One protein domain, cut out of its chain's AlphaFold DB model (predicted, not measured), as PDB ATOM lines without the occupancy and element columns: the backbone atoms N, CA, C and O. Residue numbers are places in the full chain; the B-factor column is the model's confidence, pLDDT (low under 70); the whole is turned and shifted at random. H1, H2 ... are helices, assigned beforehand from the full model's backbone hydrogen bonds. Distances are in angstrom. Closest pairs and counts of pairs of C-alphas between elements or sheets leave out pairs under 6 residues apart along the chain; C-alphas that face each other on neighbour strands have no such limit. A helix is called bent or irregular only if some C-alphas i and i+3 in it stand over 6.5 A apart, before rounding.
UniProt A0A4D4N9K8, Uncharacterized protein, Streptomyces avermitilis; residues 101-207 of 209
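This is residues 101 to 207 of the 209 residues of an uncharacterized protein of Streptomyces avermitilis (UniProt A0A4D4N9K8). What does the model look like? The bent helix H1 stands by itself at one end of the longest axis, and H2, H3 and H4 make a loose triangle with few contacts toward the other end. The long stretch 121 to 152 winds between H1 and this triangle, with residues 132 to 137 sticking out, and residues 199 to 207 run back from H4 toward H1. What is it built of? The printed part has 107 residues with four named helices, in the order H1, H2, H3, H4, and no named strand: the class is all helix. How compact is it? It is loose, with a radius of gyration of the C-alphas of 16.2 A and spans of 45 by 32 by 27 A.

Where does the first helix run? H1, residues 101 to 120, begins with C-alpha 101 at (-34.119, -43.222, 34.070). By its hydrogen bonds it was assigned as one helix, but it is bent: C-alphas 108 and 111 are 6.5 A apart. Its arms are H1a, residues 101 to 108, and H1b, residues 111 to 120, 14.8 A long. Where are the others? H2 is residues 153 to 163, 15.1 A long, and H3 is residues 173 to 187, 20.9 A long. H4, residues 191 to 198, is 11.3 A long and ends with C-alpha 198 at (-21.863, -42.638, 15.653).

How do the arms of H1 stand? H1a and H1b have a shallow tilt of 34 degrees, only just short of steep. Both arms are apart from H2, H3 and H4. How do H2 and H3 meet? They only just touch, with 3 pairs of C-alphas within 8 A, and H3 does so with residues 180 to 183 alone. The closest C-alphas are those of Leu 160 and Phe 183, 7.0 A apart, and the lines are only just about perpendicular, at 71 degrees. Where does H4 stand? It is close to H2 but not clearly touching, at a steep tilt of 55 degrees, opposite ways; the closest C-alphas, those of Leu 155 and Tyr 197, are 5.9 A apart. It is also close to H3 but not clearly touching, about perpendicular at 77 degrees, with the closest C-alphas, those of Arg 187 and Val 194, 6.9 A apart. What do the backbones show? Each O i to N i+4 pair is within hydrogen-bond range in H1a, H2 and H3, against 4 of 6 in H1b and 3 of 4 in H4.

How far does it reach? The two C-alphas farthest apart, those of Ala 120 and Thr 167, are 48.8 A apart. How are the helices linked? The printed part has no cut; the link from H1 to H2 is long, with 32 residues, the one from H2 to H3 is short, with 9, and the one from H3 to H4 is tight, with 3. Where is confidence low? The mean pLDDT of the printed part is 82.0, and residues 129 to 137 and 165 to 170 are under 70.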
ATOM      1  N   GLU A 101     -33.139 -44.289  34.270       85.50
ATOM      2  CA  GLU A 101     -34.119 -43.222  34.070       85.50
ATOM      3  C   GLU A 101     -33.434 -41.916  33.680       85.50
ATOM      4  O   GLU A 101     -33.830 -41.284  32.700       85.50
ATOM      5  N   ALA A 102     -32.333 -41.563  34.349       85.56
ATOM      6  CA  ALA A 102     -31.516 -40.417  33.954       85.56
ATOM      7  C   ALA A 102     -30.978 -40.559  32.518       85.56
ATOM      8  O   ALA A 102     -30.948 -39.584  31.766       85.56
ATOM      9  N   VAL A 103     -30.594 -41.775  32.108       86.44
ATOM     10  CA  VAL A 103     -30.168 -42.061  30.726       86.44
ATOM     11  C   VAL A 103     -31.307 -41.861  29.732       86.44
ATOM     12  O   VAL A 103     -31.089 -41.274  28.669       86.44
ATOM     13  N   ARG A 104     -32.509 -42.343  30.058       88.38
ATOM     14  CA  ARG A 104     -33.690 -42.196  29.206       88.38
ATOM     15  C   ARG A 104     -34.072 -40.728  29.037       88.38
ATOM     16  O   ARG A 104     -34.122 -40.264  27.903       88.38
ATOM     17  N   ILE A 105     -34.244 -40.002  30.143       87.81
ATOM     18  CA  ILE A 105     -34.589 -38.570  30.149       87.81
ATOM     19  C   ILE A 105     -33.559 -37.780  29.345       87.81
ATOM     20  O   ILE A 105     -33.913 -36.989  28.476       87.81
ATOM     21  N   TRP A 106     -32.270 -38.039  29.567       90.69
ATOM     22  CA  TRP A 106     -31.230 -37.342  28.825       90.69
ATOM     23  C   TRP A 106     -31.315 -37.600  27.317       90.69
ATOM     24  O   TRP A 106     -31.181 -36.663  26.538       90.69
ATOM     25  N   ARG A 107     -31.562 -38.840  26.880       87.00
ATOM     26  CA  ARG A 107     -31.676 -39.168  25.447       87.00
ATOM     27  C   ARG A 107     -32.940 -38.596  24.808       87.00
ATOM     28  O   ARG A 107     -32.895 -38.130  23.674       87.00
ATOM     29  N   GLU A 108     -34.068 -38.708  25.497       87.44
ATOM     30  CA  GLU A 108     -35.381 -38.384  24.940       87.44
ATOM     31  C   GLU A 108     -35.686 -36.889  25.014       87.44
ATOM     32  O   GLU A 108     -36.333 -36.367  24.109       87.44
ATOM     33  N   GLU A 109     -35.184 -36.194  26.034       87.88
ATOM     34  CA  GLU A 109     -35.472 -34.779  26.271       87.88
ATOM     35  C   GLU A 109     -34.233 -33.913  26.029       87.88
ATOM     36  O   GLU A 109     -34.213 -33.097  25.103       87.88
ATOM     37  N   THR A 110     -33.176 -34.112  26.824       88.00
ATOM     38  CA  THR A 110     -32.002 -33.224  26.822       88.00
ATOM     39  C   THR A 110     -31.283 -33.232  25.481       88.00
ATOM     40  O   THR A 110     -31.029 -32.171  24.918       88.00
ATOM     41  N   TRP A 111     -30.979 -34.416  24.944       88.88
ATOM     42  CA  TRP A 111     -30.284 -34.544  23.672       88.88
ATOM     43  C   TRP A 111     -31.096 -33.918  22.549       88.88
ATOM     44  O   TRP A 111     -30.536 -33.115  21.829       88.88
ATOM     45  N   ARG A 112     -32.407 -34.170  22.440       88.06
ATOM     46  CA  ARG A 112     -33.236 -33.586  21.367       88.06
ATOM     47  C   ARG A 112     -33.244 -32.054  21.366       88.06
ATOM     48  O   ARG A 112     -33.359 -31.435  20.311       88.06
ATOM     49  N   ALA A 113     -33.126 -31.429  22.535       88.94
ATOM     50  CA  ALA A 113     -33.078 -29.974  22.637       88.94
ATOM     51  C   ALA A 113     -31.740 -29.383  22.152       88.94
ATOM     52  O   ALA A 113     -31.725 -28.266  21.630       88.94
ATOM     53  N   ILE A 114     -30.628 -30.115  22.293       89.25
ATOM     54  CA  ILE A 114     -29.275 -29.604  22.023       89.25
ATOM     55  C   ILE A 114     -29.049 -29.317  20.523       89.25
ATOM     56  O   ILE A 114     -28.746 -28.164  20.205       89.25
ATOM     57  N   PRO A 115     -29.223 -30.261  19.568       88.62
ATOM     58  CA  PRO A 115     -29.091 -29.983  18.139       88.62
ATOM     59  C   PRO A 115     -30.094 -28.945  17.642       88.62
ATOM     60  O   PRO A 115     -29.732 -28.084  16.840       88.62
ATOM     61  N   ALA A 116     -31.335 -28.977  18.143       87.75
ATOM     62  CA  ALA A 116     -32.356 -27.994  17.787       87.75
ATOM     63  C   ALA A 116     -31.911 -26.568  18.143       87.75
ATOM     64  O   ALA A 116     -32.023 -25.652  17.323       87.75
ATOM     65  N   ARG A 117     -31.343 -26.392  19.340       87.75
ATOM     66  CA  ARG A 117     -30.806 -25.113  19.797       87.75
ATOM     67  C   ARG A 117     -29.533 -24.716  19.058       87.75
ATOM     68  O   ARG A 117     -29.453 -23.592  18.574       87.75
ATOM     69  N   ALA A 118     -28.589 -25.641  18.887       89.00
ATOM     70  CA  ALA A 118     -27.374 -25.399  18.114       89.00
ATOM     71  C   ALA A 118     -27.713 -24.923  16.692       89.00
ATOM     72  O   ALA A 118     -27.145 -23.948  16.214       89.00
ATOM     73  N   LYS A 119     -28.716 -25.523  16.042       88.69
ATOM     74  CA  LYS A 119     -29.200 -25.081  14.730       88.69
ATOM     75  C   LYS A 119     -29.804 -23.673  14.763       88.69
ATOM     76  O   LYS A 119     -29.540 -22.892  13.851       88.69
ATOM     77  N   ALA A 120     -30.601 -23.346  15.781       90.19
ATOM     78  CA  ALA A 120     -31.195 -22.016  15.938       90.19
ATOM     79  C   ALA A 120     -30.136 -20.921  16.166       90.19
ATOM     80  O   ALA A 120     -30.300 -19.797  15.698       90.19
ATOM     81  N   GLU A 121     -29.039 -21.266  16.839       89.38
ATOM     82  CA  GLU A 121     -27.941 -20.354  17.175       89.38
ATOM     83  C   GLU A 121     -26.777 -20.408  16.163       89.38
ATOM     84  O   GLU A 121     -25.753 -19.756  16.358       89.38
ATOM     85  N   ASN A 122     -26.924 -21.163  15.065       89.12
ATOM     86  CA  ASN A 122     -25.864 -21.427  14.083       89.12
ATOM     87  C   ASN A 122     -24.561 -21.967  14.725       89.12
ATOM     88  O   ASN A 122     -23.450 -21.677  14.276       89.12
ATOM     89  N   GLY A 123     -24.717 -22.737  15.802       85.94
ATOM     90  CA  GLY A 123     -23.671 -23.405  16.561       85.94
ATOM     91  C   GLY A 123     -23.414 -24.841  16.101       85.94
ATOM     92  O   GLY A 123     -24.167 -25.433  15.326       85.94
ATOM     93  N   VAL A 124     -22.324 -25.416  16.607       87.12
ATOM     94  CA  VAL A 124     -21.912 -26.800  16.343       87.12
ATOM     95  C   VAL A 124     -21.916 -27.570  17.656       87.12
ATOM     96  O   VAL A 124     -21.386 -27.092  18.656       87.12
ATOM     97  N   VAL A 125     -22.481 -28.776  17.643       88.62
ATOM     98  CA  VAL A 125     -22.419 -29.690  18.788       88.62
ATOM     99  C   VAL A 125     -21.092 -30.442  18.748       88.62
ATOM    100  O   VAL A 125     -20.757 -31.074  17.746       88.62
ATOM    101  N   LEU A 126     -20.336 -30.371  19.841       86.31
ATOM    102  CA  LEU A 126     -19.070 -31.076  20.014       86.31
ATOM    103  C   LEU A 126     -19.199 -32.073  21.167       86.31
ATOM    104  O   LEU A 126     -19.701 -31.725  22.234       86.31
ATOM    105  N   PHE A 127     -18.707 -33.292  20.960       85.19
ATOM    106  CA  PHE A 127     -18.467 -34.251  22.035       85.19
ATOM    107  C   PHE A 127     -17.029 -34.082  22.520       85.19
ATOM    108  O   PHE A 127     -16.115 -33.950  21.703       85.19
ATOM    109  N   ALA A 128     -16.844 -33.999  23.837       77.56
ATOM    110  CA  ALA A 128     -15.525 -33.850  24.431       77.56
ATOM    111  C   ALA A 128     -15.479 -34.438  25.848       77.56
ATOM    112  O   ALA A 128     -16.199 -33.987  26.737       77.56
ATOM    113  N   ASP A 129     -14.586 -35.405  26.065       68.00
ATOM    114  CA  ASP A 129     -14.334 -36.024  27.379       68.00
ATOM    115  C   ASP A 129     -13.430 -35.170  28.300       68.00
ATOM    116  O   ASP A 129     -13.529 -35.214  29.524       68.00
ATOM    117  N   GLN A 130     -12.551 -34.341  27.723       57.28
ATOM    118  CA  GLN A 130     -11.674 -33.424  28.464       57.28
ATOM    119  C   GLN A 130     -11.644 -32.054  27.785       57.28
ATOM    120  O   GLN A 130     -10.960 -31.858  26.781       57.28
ATOM    121  N   VAL A 131     -12.376 -31.085  28.339       55.12
ATOM    122  CA  VAL A 131     -12.392 -29.711  27.822       55.12
ATOM    123  C   VAL A 131     -11.447 -28.812  28.618       55.12
ATOM    124  O   VAL A 131     -11.663 -28.523  29.789       55.12
ATOM    125  N   GLY A 132     -10.396 -28.333  27.951       53.81
ATOM    126  CA  GLY A 132      -9.601 -27.169  28.364       53.81
ATOM    127  C   GLY A 132     -10.072 -25.891  27.662       53.81
ATOM    128  O   GLY A 132      -9.249 -25.067  27.271       53.81
ATOM    129  N   ILE A 133     -11.376 -25.782  27.394       60.19
ATOM    130  CA  ILE A 133     -11.969 -24.689  26.618       60.19
ATOM    131  C   ILE A 133     -12.388 -23.579  27.580       60.19
ATOM    132  O   ILE A 133     -12.877 -23.848  28.678       60.19
ATOM    133  N   ARG A 134     -12.193 -22.321  27.178       55.56
ATOM    134  CA  ARG A 134     -12.702 -21.183  27.943       55.56
ATOM    135  C   ARG A 134     -14.233 -21.226  27.945       55.56
ATOM    136  O   ARG A 134     -14.855 -21.274  26.888       55.56
ATOM    137  N   SER A 135     -14.832 -21.209  29.131       59.38
ATOM    138  CA  SER A 135     -16.281 -21.374  29.311       59.38
ATOM    139  C   SER A 135     -17.120 -20.201  28.789       59.38
ATOM    140  O   SER A 135     -18.339 -20.272  28.828       59.38
ATOM    141  N   ASP A 136     -16.494 -19.112  28.333       68.75
ATOM    142  CA  ASP A 136     -17.170 -17.929  27.788       68.75
ATOM    143  C   ASP A 136     -17.613 -18.094  26.325       68.75
ATOM    144  O   ASP A 136     -18.311 -17.229  25.804       68.75
ATOM    145  N   GLN A 137     -17.224 -19.190  25.662       68.88
ATOM    146  CA  GLN A 137     -17.508 -19.433  24.240       68.88
ATOM    147  C   GLN A 137     -18.269 -20.735  23.963       68.88
ATOM    148  O   GLN A 137     -18.554 -21.031  22.804       68.88
ATOM    149  N   VAL A 138     -18.577 -21.527  24.993       77.88
ATOM    150  CA  VAL A 138     -19.221 -22.840  24.847       77.88
ATOM    151  C   VAL A 138     -20.274 -23.064  25.926       77.88
ATOM    152  O   VAL A 138     -20.033 -22.792  27.101       77.88
ATOM    153  N   GLU A 139     -21.427 -23.599  25.533       80.81
ATOM    154  CA  GLU A 139     -22.415 -24.142  26.466       80.81
ATOM    155  C   GLU A 139     -22.071 -25.610  26.748       80.81
ATOM    156  O   GLU A 139     -21.832 -26.397  25.830       80.81
ATOM    157  N   LEU A 140     -21.988 -25.975  28.030       82.12
ATOM    158  CA  LEU A 140     -21.626 -27.325  28.453       82.12
ATOM    159  C   LEU A 140     -22.881 -28.116  28.817       82.12
ATOM    160  O   LEU A 140     -23.587 -27.774  29.764       82.12
ATOM    161  N   HIS A 141     -23.098 -29.223  28.112       83.62
ATOM    162  CA  HIS A 141     -24.104 -30.220  28.459       83.62
ATOM    163  C   HIS A 141     -23.410 -31.506  28.894       83.62
ATOM    164  O   HIS A 141     -22.622 -32.086  28.148       83.62
ATOM    165  N   PHE A 142     -23.700 -31.958  30.111       83.19
ATOM    166  CA  PHE A 142     -23.088 -33.160  30.664       83.19
ATOM    167  C   PHE A 142     -23.893 -34.408  30.306       83.19
ATOM    168  O   PHE A 142     -25.126 -34.386  30.271       83.19
ATOM    169  N   LEU A 143     -23.181 -35.511  30.077       84.69
ATOM    170  CA  LEU A 143     -23.783 -36.839  30.031       84.69
ATOM    171  C   LEU A 143     -24.256 -37.248  31.439       84.69
ATOM    172  O   LEU A 143     -23.675 -36.802  32.433       84.69
ATOM    173  N   PRO A 144     -25.260 -38.137  31.547       84.81
ATOM    174  CA  PRO A 144     -25.633 -38.738  32.820       84.81
ATOM    175  C   PRO A 144     -24.427 -39.401  33.490       84.81
ATOM    176  O   PRO A 144     -23.553 -39.973  32.827       84.81
ATOM    177  N   SER A 145     -24.382 -39.350  34.821       77.31
ATOM    178  CA  SER A 145     -23.293 -39.951  35.589       77.31
ATOM    179  C   SER A 145     -23.106 -41.426  35.223       77.31
ATOM    180  O   SER A 145     -24.069 -42.148  34.959       77.31
ATOM    181  N   TYR A 146     -21.847 -41.871  35.187       75.62
ATOM    182  CA  TYR A 146     -21.479 -43.260  34.885       75.62
ATOM    183  C   TYR A 146     -22.037 -43.802  33.560       75.62
ATOM    184  O   TYR A 146     -22.244 -45.008  33.435       75.62
ATOM    185  N   SER A 147     -22.226 -42.934  32.561       82.94
ATOM    186  CA  SER A 147     -22.733 -43.312  31.233       82.94
ATOM    187  C   SER A 147     -21.702 -43.135  30.105       82.94
ATOM    188  O   SER A 147     -21.990 -42.467  29.109       82.94
ATOM    189  N   PRO A 148     -20.485 -43.715  30.216       80.19
ATOM    190  CA  PRO A 148     -19.456 -43.583  29.182       80.19
ATOM    191  C   PRO A 148     -19.867 -44.249  27.862       80.19
ATOM    192  O   PRO A 148     -19.377 -43.894  26.800       80.19
ATOM    193  N   ASP A 149     -20.796 -45.204  27.902       82.06
ATOM    194  CA  ASP A 149     -21.345 -45.864  26.720       82.06
ATOM    195  C   ASP A 149     -22.188 -44.935  25.834       82.06
ATOM    196  O   ASP A 149     -22.396 -45.251  24.664       82.06
ATOM    197  N   LEU A 150     -22.640 -43.796  26.366       85.75
ATOM    198  CA  LEU A 150     -23.301 -42.745  25.593       85.75
ATOM    199  C   LEU A 150     -22.310 -41.814  24.893       85.75
ATOM    200  O   LEU A 150     -22.732 -41.055  24.027       85.75
ATOM    201  N   ASN A 151     -21.025 -41.849  25.246       87.94
ATOM    202  CA  ASN A 151     -20.026 -40.968  24.659       87.94
ATOM    203  C   ASN A 151     -19.431 -41.597  23.381       87.94
ATOM    204  O   ASN A 151     -18.761 -42.630  23.481       87.94
ATOM    205  N   PRO A 152     -19.612 -41.003  22.185       86.50
ATOM    206  CA  PRO A 152     -18.958 -41.496  20.971       86.50
ATOM    207  C   PRO A 152     -17.425 -41.450  21.061       86.50
ATOM    208  O   PRO A 152     -16.768 -42.280  20.428       86.50
ATOM    209  N   ASP A 153     -16.845 -40.573  21.892       86.69
ATOM    210  CA  ASP A 153     -15.394 -40.501  22.090       86.69
ATOM    211  C   ASP A 153     -14.829 -41.822  22.622       86.69
ATOM    212  O   ASP A 153     -13.737 -42.217  22.223       86.69
ATOM    213  N   GLU A 154     -15.580 -42.580  23.431       85.75
ATOM    214  CA  GLU A 154     -15.133 -43.890  23.933       85.75
ATOM    215  C   GLU A 154     -14.934 -44.914  22.799       85.75
ATOM    216  O   GLU A 154     -14.092 -45.813  22.908       85.75
ATOM    217  N   LEU A 155     -15.650 -44.774  21.673       87.56
ATOM    218  CA  LEU A 155     -15.446 -45.611  20.484       87.56
ATOM    219  C   LEU A 155     -14.197 -45.196  19.703       87.56
ATOM    220  O   LEU A 155     -13.455 -46.068  19.240       87.56
ATOM    221  N   VAL A 156     -13.934 -43.892  19.610       88.12
ATOM    222  CA  VAL A 156     -12.691 -43.352  19.042       88.12
ATOM    223  C   VAL A 156     -11.493 -43.820  19.871       88.12
ATOM    224  O   VAL A 156     -10.498 -44.303  19.329       88.12
ATOM    225  N   ASP A 157     -11.624 -43.769  21.192       84.12
ATOM    226  CA  ASP A 157     -10.633 -44.210  22.167       84.12
ATOM    227  C   ASP A 157     -10.352 -45.709  22.078       84.12
ATOM    228  O   ASP A 157      -9.199 -46.150  22.142       84.12
ATOM    229  N   ALA A 158     -11.403 -46.518  21.938       86.00
ATOM    230  CA  ALA A 158     -11.274 -47.953  21.734       86.00
ATOM    231  C   ALA A 158     -10.544 -48.267  20.421       86.00
ATOM    232  O   ALA A 158      -9.692 -49.159  20.395       86.00
ATOM    233  N   ASP A 159     -10.841 -47.535  19.348       88.12
ATOM    234  CA  ASP A 159     -10.171 -47.685  18.059       88.12
ATOM    235  C   ASP A 159      -8.698 -47.253  18.122       88.12
ATOM    236  O   ASP A 159      -7.817 -48.011  17.710       88.12
ATOM    237  N   LEU A 160      -8.399 -46.113  18.751       86.31
ATOM    238  CA  LEU A 160      -7.027 -45.683  19.024       86.31
ATOM    239  C   LEU A 160      -6.266 -46.785  19.771       86.31
ATOM    240  O   LEU A 160      -5.245 -47.267  19.284       86.31
ATOM    241  N   LYS A 161      -6.800 -47.264  20.902       82.38
ATOM    242  CA  LYS A 161      -6.166 -48.300  21.742       82.38
ATOM    243  C   LYS A 161      -5.944 -49.623  21.002       82.38
ATOM    244  O   LYS A 161      -4.973 -50.314  21.301       82.38
ATOM    245  N   ARG A 162      -6.819 -49.982  20.056       84.44
ATOM    246  CA  ARG A 162      -6.683 -51.184  19.208       84.44
ATOM    247  C   ARG A 162      -5.685 -50.995  18.069       84.44
ATOM    248  O   ARG A 162      -5.019 -51.950  17.687       84.44
ATOM    249  N   SER A 163      -5.600 -49.787  17.518       79.94
ATOM    250  CA  SER A 163      -4.702 -49.460  16.408       79.94
ATOM    251  C   SER A 163      -3.244 -49.297  16.842       79.94
ATOM    252  O   SER A 163      -2.338 -49.480  16.028       79.94
ATOM    253  N   LEU A 164      -3.010 -48.970  18.118       75.88
ATOM    254  CA  LEU A 164      -1.667 -48.838  18.666       75.88
ATOM    255  C   LEU A 164      -0.988 -50.220  18.727       75.88
ATOM    256  O   LEU A 164      -1.495 -51.130  19.391       75.88
ATOM    257  N   PRO A 165       0.165 -50.402  18.058       65.19
ATOM    258  CA  PRO A 165       0.802 -51.704  17.943       65.19
ATOM    259  C   PRO A 165       1.218 -52.236  19.317       65.19
ATOM    260  O   PRO A 165       2.015 -51.631  20.033       65.19
ATOM    261  N   HIS A 166       0.733 -53.428  19.673       60.00
ATOM    262  CA  HIS A 166       1.127 -54.111  20.912       60.00
ATOM    263  C   HIS A 166       2.630 -54.446  20.962       60.00
ATOM    264  O   HIS A 166       3.181 -54.627  22.051       60.00
ATOM    265  N   THR A 167       3.277 -54.517  19.794       52.62
ATOM    266  CA  THR A 167       4.673 -54.922  19.583       52.62
ATOM    267  C   THR A 167       5.670 -53.759  19.608       52.62
ATOM    268  O   THR A 167       6.814 -53.970  20.004       52.62
ATOM    269  N   HIS A 168       5.254 -52.532  19.265       55.00
ATOM    270  CA  HIS A 168       6.082 -51.321  19.357       55.00
ATOM    271  C   HIS A 168       5.448 -50.345  20.350       55.00
ATOM    272  O   HIS A 168       4.794 -49.369  19.984       55.00
ATOM    273  N   ARG A 169       5.595 -50.645  21.645       64.88
ATOM    274  CA  ARG A 169       5.164 -49.729  22.705       64.88
ATOM    275  C   ARG A 169       6.039 -48.484  22.652       64.88
ATOM    276  O   ARG A 169       7.255 -48.607  22.799       64.88
ATOM    277  N   ALA A 170       5.413 -47.322  22.481       67.88
ATOM    278  CA  ALA A 170       6.091 -46.038  22.583       67.88
ATOM    279  C   ALA A 170       6.938 -46.000  23.864       67.88
ATOM    280  O   ALA A 170       6.445 -46.297  24.955       67.88
ATOM    281  N   ARG A 171       8.226 -45.685  23.723       75.12
ATOM    282  CA  ARG A 171       9.190 -45.717  24.835       75.12
ATOM    283  C   ARG A 171       9.215 -44.407  25.616       75.12
ATOM    284  O   ARG A 171       9.780 -44.357  26.704       75.12
ATOM    285  N   ASN A 172       8.622 -43.351  25.063       78.62
ATOM    286  CA  ASN A 172       8.518 -42.033  25.677       78.62
ATOM    287  C   ASN A 172       7.239 -41.297  25.235       78.62
ATOM    288  O   ASN A 172       6.548 -41.701  24.296       78.62
ATOM    289  N   GLN A 173       6.930 -40.199  25.930       76.31
ATOM    290  CA  GLN A 173       5.735 -39.388  25.691       76.31
ATOM    291  C   GLN A 173       5.708 -38.756  24.291       76.31
ATOM    292  O   GLN A 173       4.642 -38.665  23.688       76.31
ATOM    293  N   THR A 174       6.860 -38.344  23.755       77.44
ATOM    294  CA  THR A 174       6.967 -37.722  22.426       77.44
ATOM    295  C   THR A 174       6.572 -38.693  21.320       77.44
ATOM    296  O   THR A 174       5.816 -38.339  20.415       77.44
ATOM    297  N   GLU A 175       7.050 -39.932  21.411       78.06
ATOM    298  CA  GLU A 175       6.721 -41.006  20.483       78.06
ATOM    299  C   GLU A 175       5.232 -41.354  20.564       78.06
ATOM    300  O   GLU A 175       4.561 -41.404  19.535       78.06
ATOM    301  N   LEU A 176       4.684 -41.482  21.780       80.81
ATOM    302  CA  LEU A 176       3.253 -41.720  21.976       80.81
ATOM    303  C   LEU A 176       2.414 -40.596  21.354       80.81
ATOM    304  O   LEU A 176       1.487 -40.868  20.599       80.81
ATOM    305  N   ALA A 177       2.775 -39.335  21.605       81.56
ATOM    306  CA  ALA A 177       2.080 -38.183  21.041       81.56
ATOM    307  C   ALA A 177       2.157 -38.149  19.505       81.56
ATOM    308  O   ALA A 177       1.175 -37.808  18.850       81.56
ATOM    309  N   SER A 178       3.304 -38.506  18.917       84.31
ATOM    310  CA  SER A 178       3.463 -38.609  17.462       84.31
ATOM    311  C   SER A 178       2.545 -39.679  16.869       84.31
ATOM    312  O   SER A 178       1.834 -39.410  15.902       84.31
ATOM    313  N   GLU A 179       2.515 -40.873  17.459       83.88
ATOM    314  CA  GLU A 179       1.674 -41.975  16.982       83.88
ATOM    315  C   GLU A 179       0.183 -41.671  17.145       83.88
ATOM    316  O   GLU A 179      -0.593 -41.862  16.207       83.88
ATOM    317  N   THR A 180      -0.218 -41.086  18.276       84.88
ATOM    318  CA  THR A 180      -1.587 -40.607  18.489       84.88
ATOM    319  C   THR A 180      -1.983 -39.553  17.449       84.88
ATOM    320  O   THR A 180      -3.042 -39.665  16.833       84.88
ATOM    321  N   ARG A 181      -1.126 -38.559  17.166       88.56
ATOM    322  CA  ARG A 181      -1.396 -37.555  16.117       88.56
ATOM    323  C   ARG A 181      -1.512 -38.186  14.733       88.56
ATOM    324  O   ARG A 181      -2.415 -37.829  13.982       88.56
ATOM    325  N   ARG A 182      -0.634 -39.133  14.390       88.50
ATOM    326  CA  ARG A 182      -0.690 -39.870  13.116       88.50
ATOM    327  C   ARG A 182      -1.985 -40.663  12.977       88.50
ATOM    328  O   ARG A 182      -2.562 -40.677  11.890       88.50
ATOM    329  N   PHE A 183      -2.447 -41.293  14.056       89.75
ATOM    330  CA  PHE A 183      -3.737 -41.976  14.090       89.75
ATOM    331  C   PHE A 183      -4.879 -41.005  13.771       89.75
ATOM    332  O   PHE A 183      -5.603 -41.230  12.800       89.75
ATOM    333  N   PHE A 184      -4.994 -39.893  14.505       89.50
ATOM    334  CA  PHE A 184      -6.063 -38.914  14.283       89.50
ATOM    335  C   PHE A 184      -5.996 -38.284  12.885       89.50
ATOM    336  O   PHE A 184      -7.009 -38.216  12.189       89.50
ATOM    337  N   HIS A 185      -4.794 -37.941  12.408       90.62
ATOM    338  CA  HIS A 185      -4.587 -37.428  11.052       90.62
ATOM    339  C   HIS A 185      -4.987 -38.440   9.967       90.62
ATOM    340  O   HIS A 185      -5.399 -38.064   8.872       90.62
ATOM    341  N   ARG A 186      -4.882 -39.745  10.227       91.69
ATOM    342  CA  ARG A 186      -5.391 -40.767   9.304       91.69
ATOM    343  C   ARG A 186      -6.911 -40.874   9.380       91.69
ATOM    344  O   ARG A 186      -7.560 -40.928   8.339       91.69
ATOM    345  N   ARG A 187      -7.478 -40.892  10.592       90.38
ATOM    346  CA  ARG A 187      -8.923 -41.050  10.817       90.38
ATOM    347  C   ARG A 187      -9.747 -39.892  10.262       90.38
ATOM    348  O   ARG A 187     -10.787 -40.157   9.671       90.38
ATOM    349  N   GLN A 188      -9.254 -38.653  10.321       90.00
ATOM    350  CA  GLN A 188      -9.952 -37.502   9.721       90.00
ATOM    351  C   GLN A 188     -10.152 -37.643   8.196       90.00
ATOM    352  O   GLN A 188     -11.099 -37.095   7.645       90.00
ATOM    353  N   HIS A 189      -9.303 -38.422   7.512       92.38
ATOM    354  CA  HIS A 189      -9.412 -38.702   6.075       92.38
ATOM    355  C   HIS A 189     -10.235 -39.969   5.765       92.38
ATOM    356  O   HIS A 189     -10.285 -40.416   4.620       92.38
ATOM    357  N   GLN A 190     -10.874 -40.583   6.767       92.81
ATOM    358  CA  GLN A 190     -11.662 -41.814   6.636       92.81
ATOM    359  C   GLN A 190     -13.109 -41.577   7.099       92.81
ATOM    360  O   GLN A 190     -13.528 -42.111   8.128       92.81
ATOM    361  N   PRO A 191     -13.910 -40.807   6.336       90.56
ATOM    362  CA  PRO A 191     -15.235 -40.360   6.771       90.56
ATOM    363  C   PRO A 191     -16.206 -41.511   7.062       90.56
ATOM    364  O   PRO A 191     -17.065 -41.380   7.926       90.56
ATOM    365  N   HIS A 192     -16.057 -42.657   6.393       89.12
ATOM    366  CA  HIS A 192     -16.869 -43.848   6.655       89.12
ATOM    367  C   HIS A 192     -16.606 -44.452   8.048       89.12
ATOM    368  O   HIS A 192     -17.540 -44.933   8.680       89.12
ATOM    369  N   ILE A 193     -15.368 -44.386   8.556       88.56
ATOM    370  CA  ILE A 193     -15.027 -44.834   9.918       88.56
ATOM    371  C   ILE A 193     -15.497 -43.808  10.944       88.56
ATOM    372  O   ILE A 193     -16.102 -44.192  11.939       88.56
ATOM    373  N   VAL A 194     -15.286 -42.517  10.669       87.69
ATOM    374  CA  VAL A 194     -15.748 -41.433  11.548       87.69
ATOM    375  C   VAL A 194     -17.263 -41.497  11.738       87.69
ATOM    376  O   VAL A 194     -17.739 -41.485  12.866       87.69
ATOM    377  N   ARG A 195     -18.023 -41.661  10.647       87.69
ATOM    378  CA  ARG A 195     -19.474 -41.900  10.709       87.69
ATOM    379  C   ARG A 195     -19.812 -43.184  11.463       87.69
ATOM    380  O   ARG A 195     -20.752 -43.198  12.246       87.69
ATOM    381  N   GLY A 196     -19.019 -44.237  11.268       86.44
ATOM    382  CA  GLY A 196     -19.185 -45.513  11.957       86.44
ATOM    383  C   GLY A 196     -19.117 -45.415  13.482       86.44
ATOM    384  O   GLY A 196     -19.803 -46.188  14.149       86.44
ATOM    385  N   TYR A 197     -18.372 -44.456  14.050       87.00
ATOM    386  CA  TYR A 197     -18.374 -44.235  15.501       87.00
ATOM    387  C   TYR A 197     -19.766 -43.852  16.008       87.00
ATOM    388  O   TYR A 197     -20.205 -44.372  17.024       87.00
ATOM    389  N   PHE A 198     -20.512 -43.040  15.267       87.75
ATOM    390  CA  PHE A 198     -21.863 -42.638  15.653       87.75
ATOM    391  C   PHE A 198     -22.908 -43.747  15.438       87.75
ATOM    392  O   PHE A 198     -23.980 -43.700  16.023       87.75
ATOM    393  N   CYS A 199     -22.598 -44.796  14.668       84.50
ATOM    394  CA  CYS A 199     -23.478 -45.957  14.472       84.50
ATOM    395  C   CYS A 199     -23.397 -47.001  15.606       84.50
ATOM    396  O   CYS A 199     -23.981 -48.082  15.502       84.50
ATOM    397  N   GLY A 200     -22.636 -46.740  16.674       83.06
ATOM    398  CA  GLY A 200     -22.505 -47.673  17.791       83.06
ATOM    399  C   GLY A 200     -23.825 -47.886  18.545       83.06
ATOM    400  O   GLY A 200     -24.615 -46.961  18.710       83.06
ATOM    401  N   ARG A 201     -24.036 -49.099  19.082       81.12
ATOM    402  CA  ARG A 201     -25.282 -49.537  19.762       81.12
ATOM    403  C   ARG A 201     -25.871 -48.516  20.745       81.12
ATOM    404  O   ARG A 201     -27.085 -48.423  20.873       81.12
ATOM    405  N   HIS A 202     -25.016 -47.809  21.475       82.75
ATOM    406  CA  HIS A 202     -25.423 -46.884  22.527       82.75
ATOM    407  C   HIS A 202     -25.285 -45.407  22.124       82.75
ATOM    408  O   HIS A 202     -25.772 -44.558  22.861       82.75
ATOM    409  N   VAL A 203     -24.720 -45.099  20.954       85.44
ATOM    410  CA  VAL A 203     -24.483 -43.724  20.471       85.44
ATOM    411  C   VAL A 203     -25.253 -43.373  19.193       85.44
ATOM    412  O   VAL A 203     -25.180 -42.241  18.731       85.44
ATOM    413  N   GLY A 204     -26.049 -44.312  18.665       81.81
ATOM    414  CA  GLY A 204     -26.907 -44.114  17.485       81.81
ATOM    415  C   GLY A 204     -27.872 -42.929  17.578       81.81
ATOM    416  O   GLY A 204     -28.211 -42.353  16.553       81.81
ATOM    417  N   TYR A 205     -28.196 -42.490  18.800       85.12
ATOM    418  CA  TYR A 205     -29.037 -41.319  19.063       85.12
ATOM    419  C   TYR A 205     -28.524 -40.027  18.396       85.12
ATOM    420  O   TYR A 205     -29.283 -39.077  18.245       85.12
ATOM    421  N   VAL A 206     -27.243 -39.983  18.001       84.31
ATOM    422  CA  VAL A 206     -26.635 -38.847  17.295       84.31
ATOM    423  C   VAL A 206     -27.031 -38.781  15.813       84.31
ATOM    424  O   VAL A 206     -27.004 -37.699  15.239       84.31
ATOM    425  N   ILE A 207     -27.366 -39.913  15.180       79.44
ATOM    426  CA  ILE A 207     -27.690 -39.988  13.739       79.44
ATOM    427  C   ILE A 207     -29.206 -40.062  13.487       79.44
ATOM    428  O   ILE A 207     -29.636 -39.882  12.355       79.44
TER     429      ILE A 207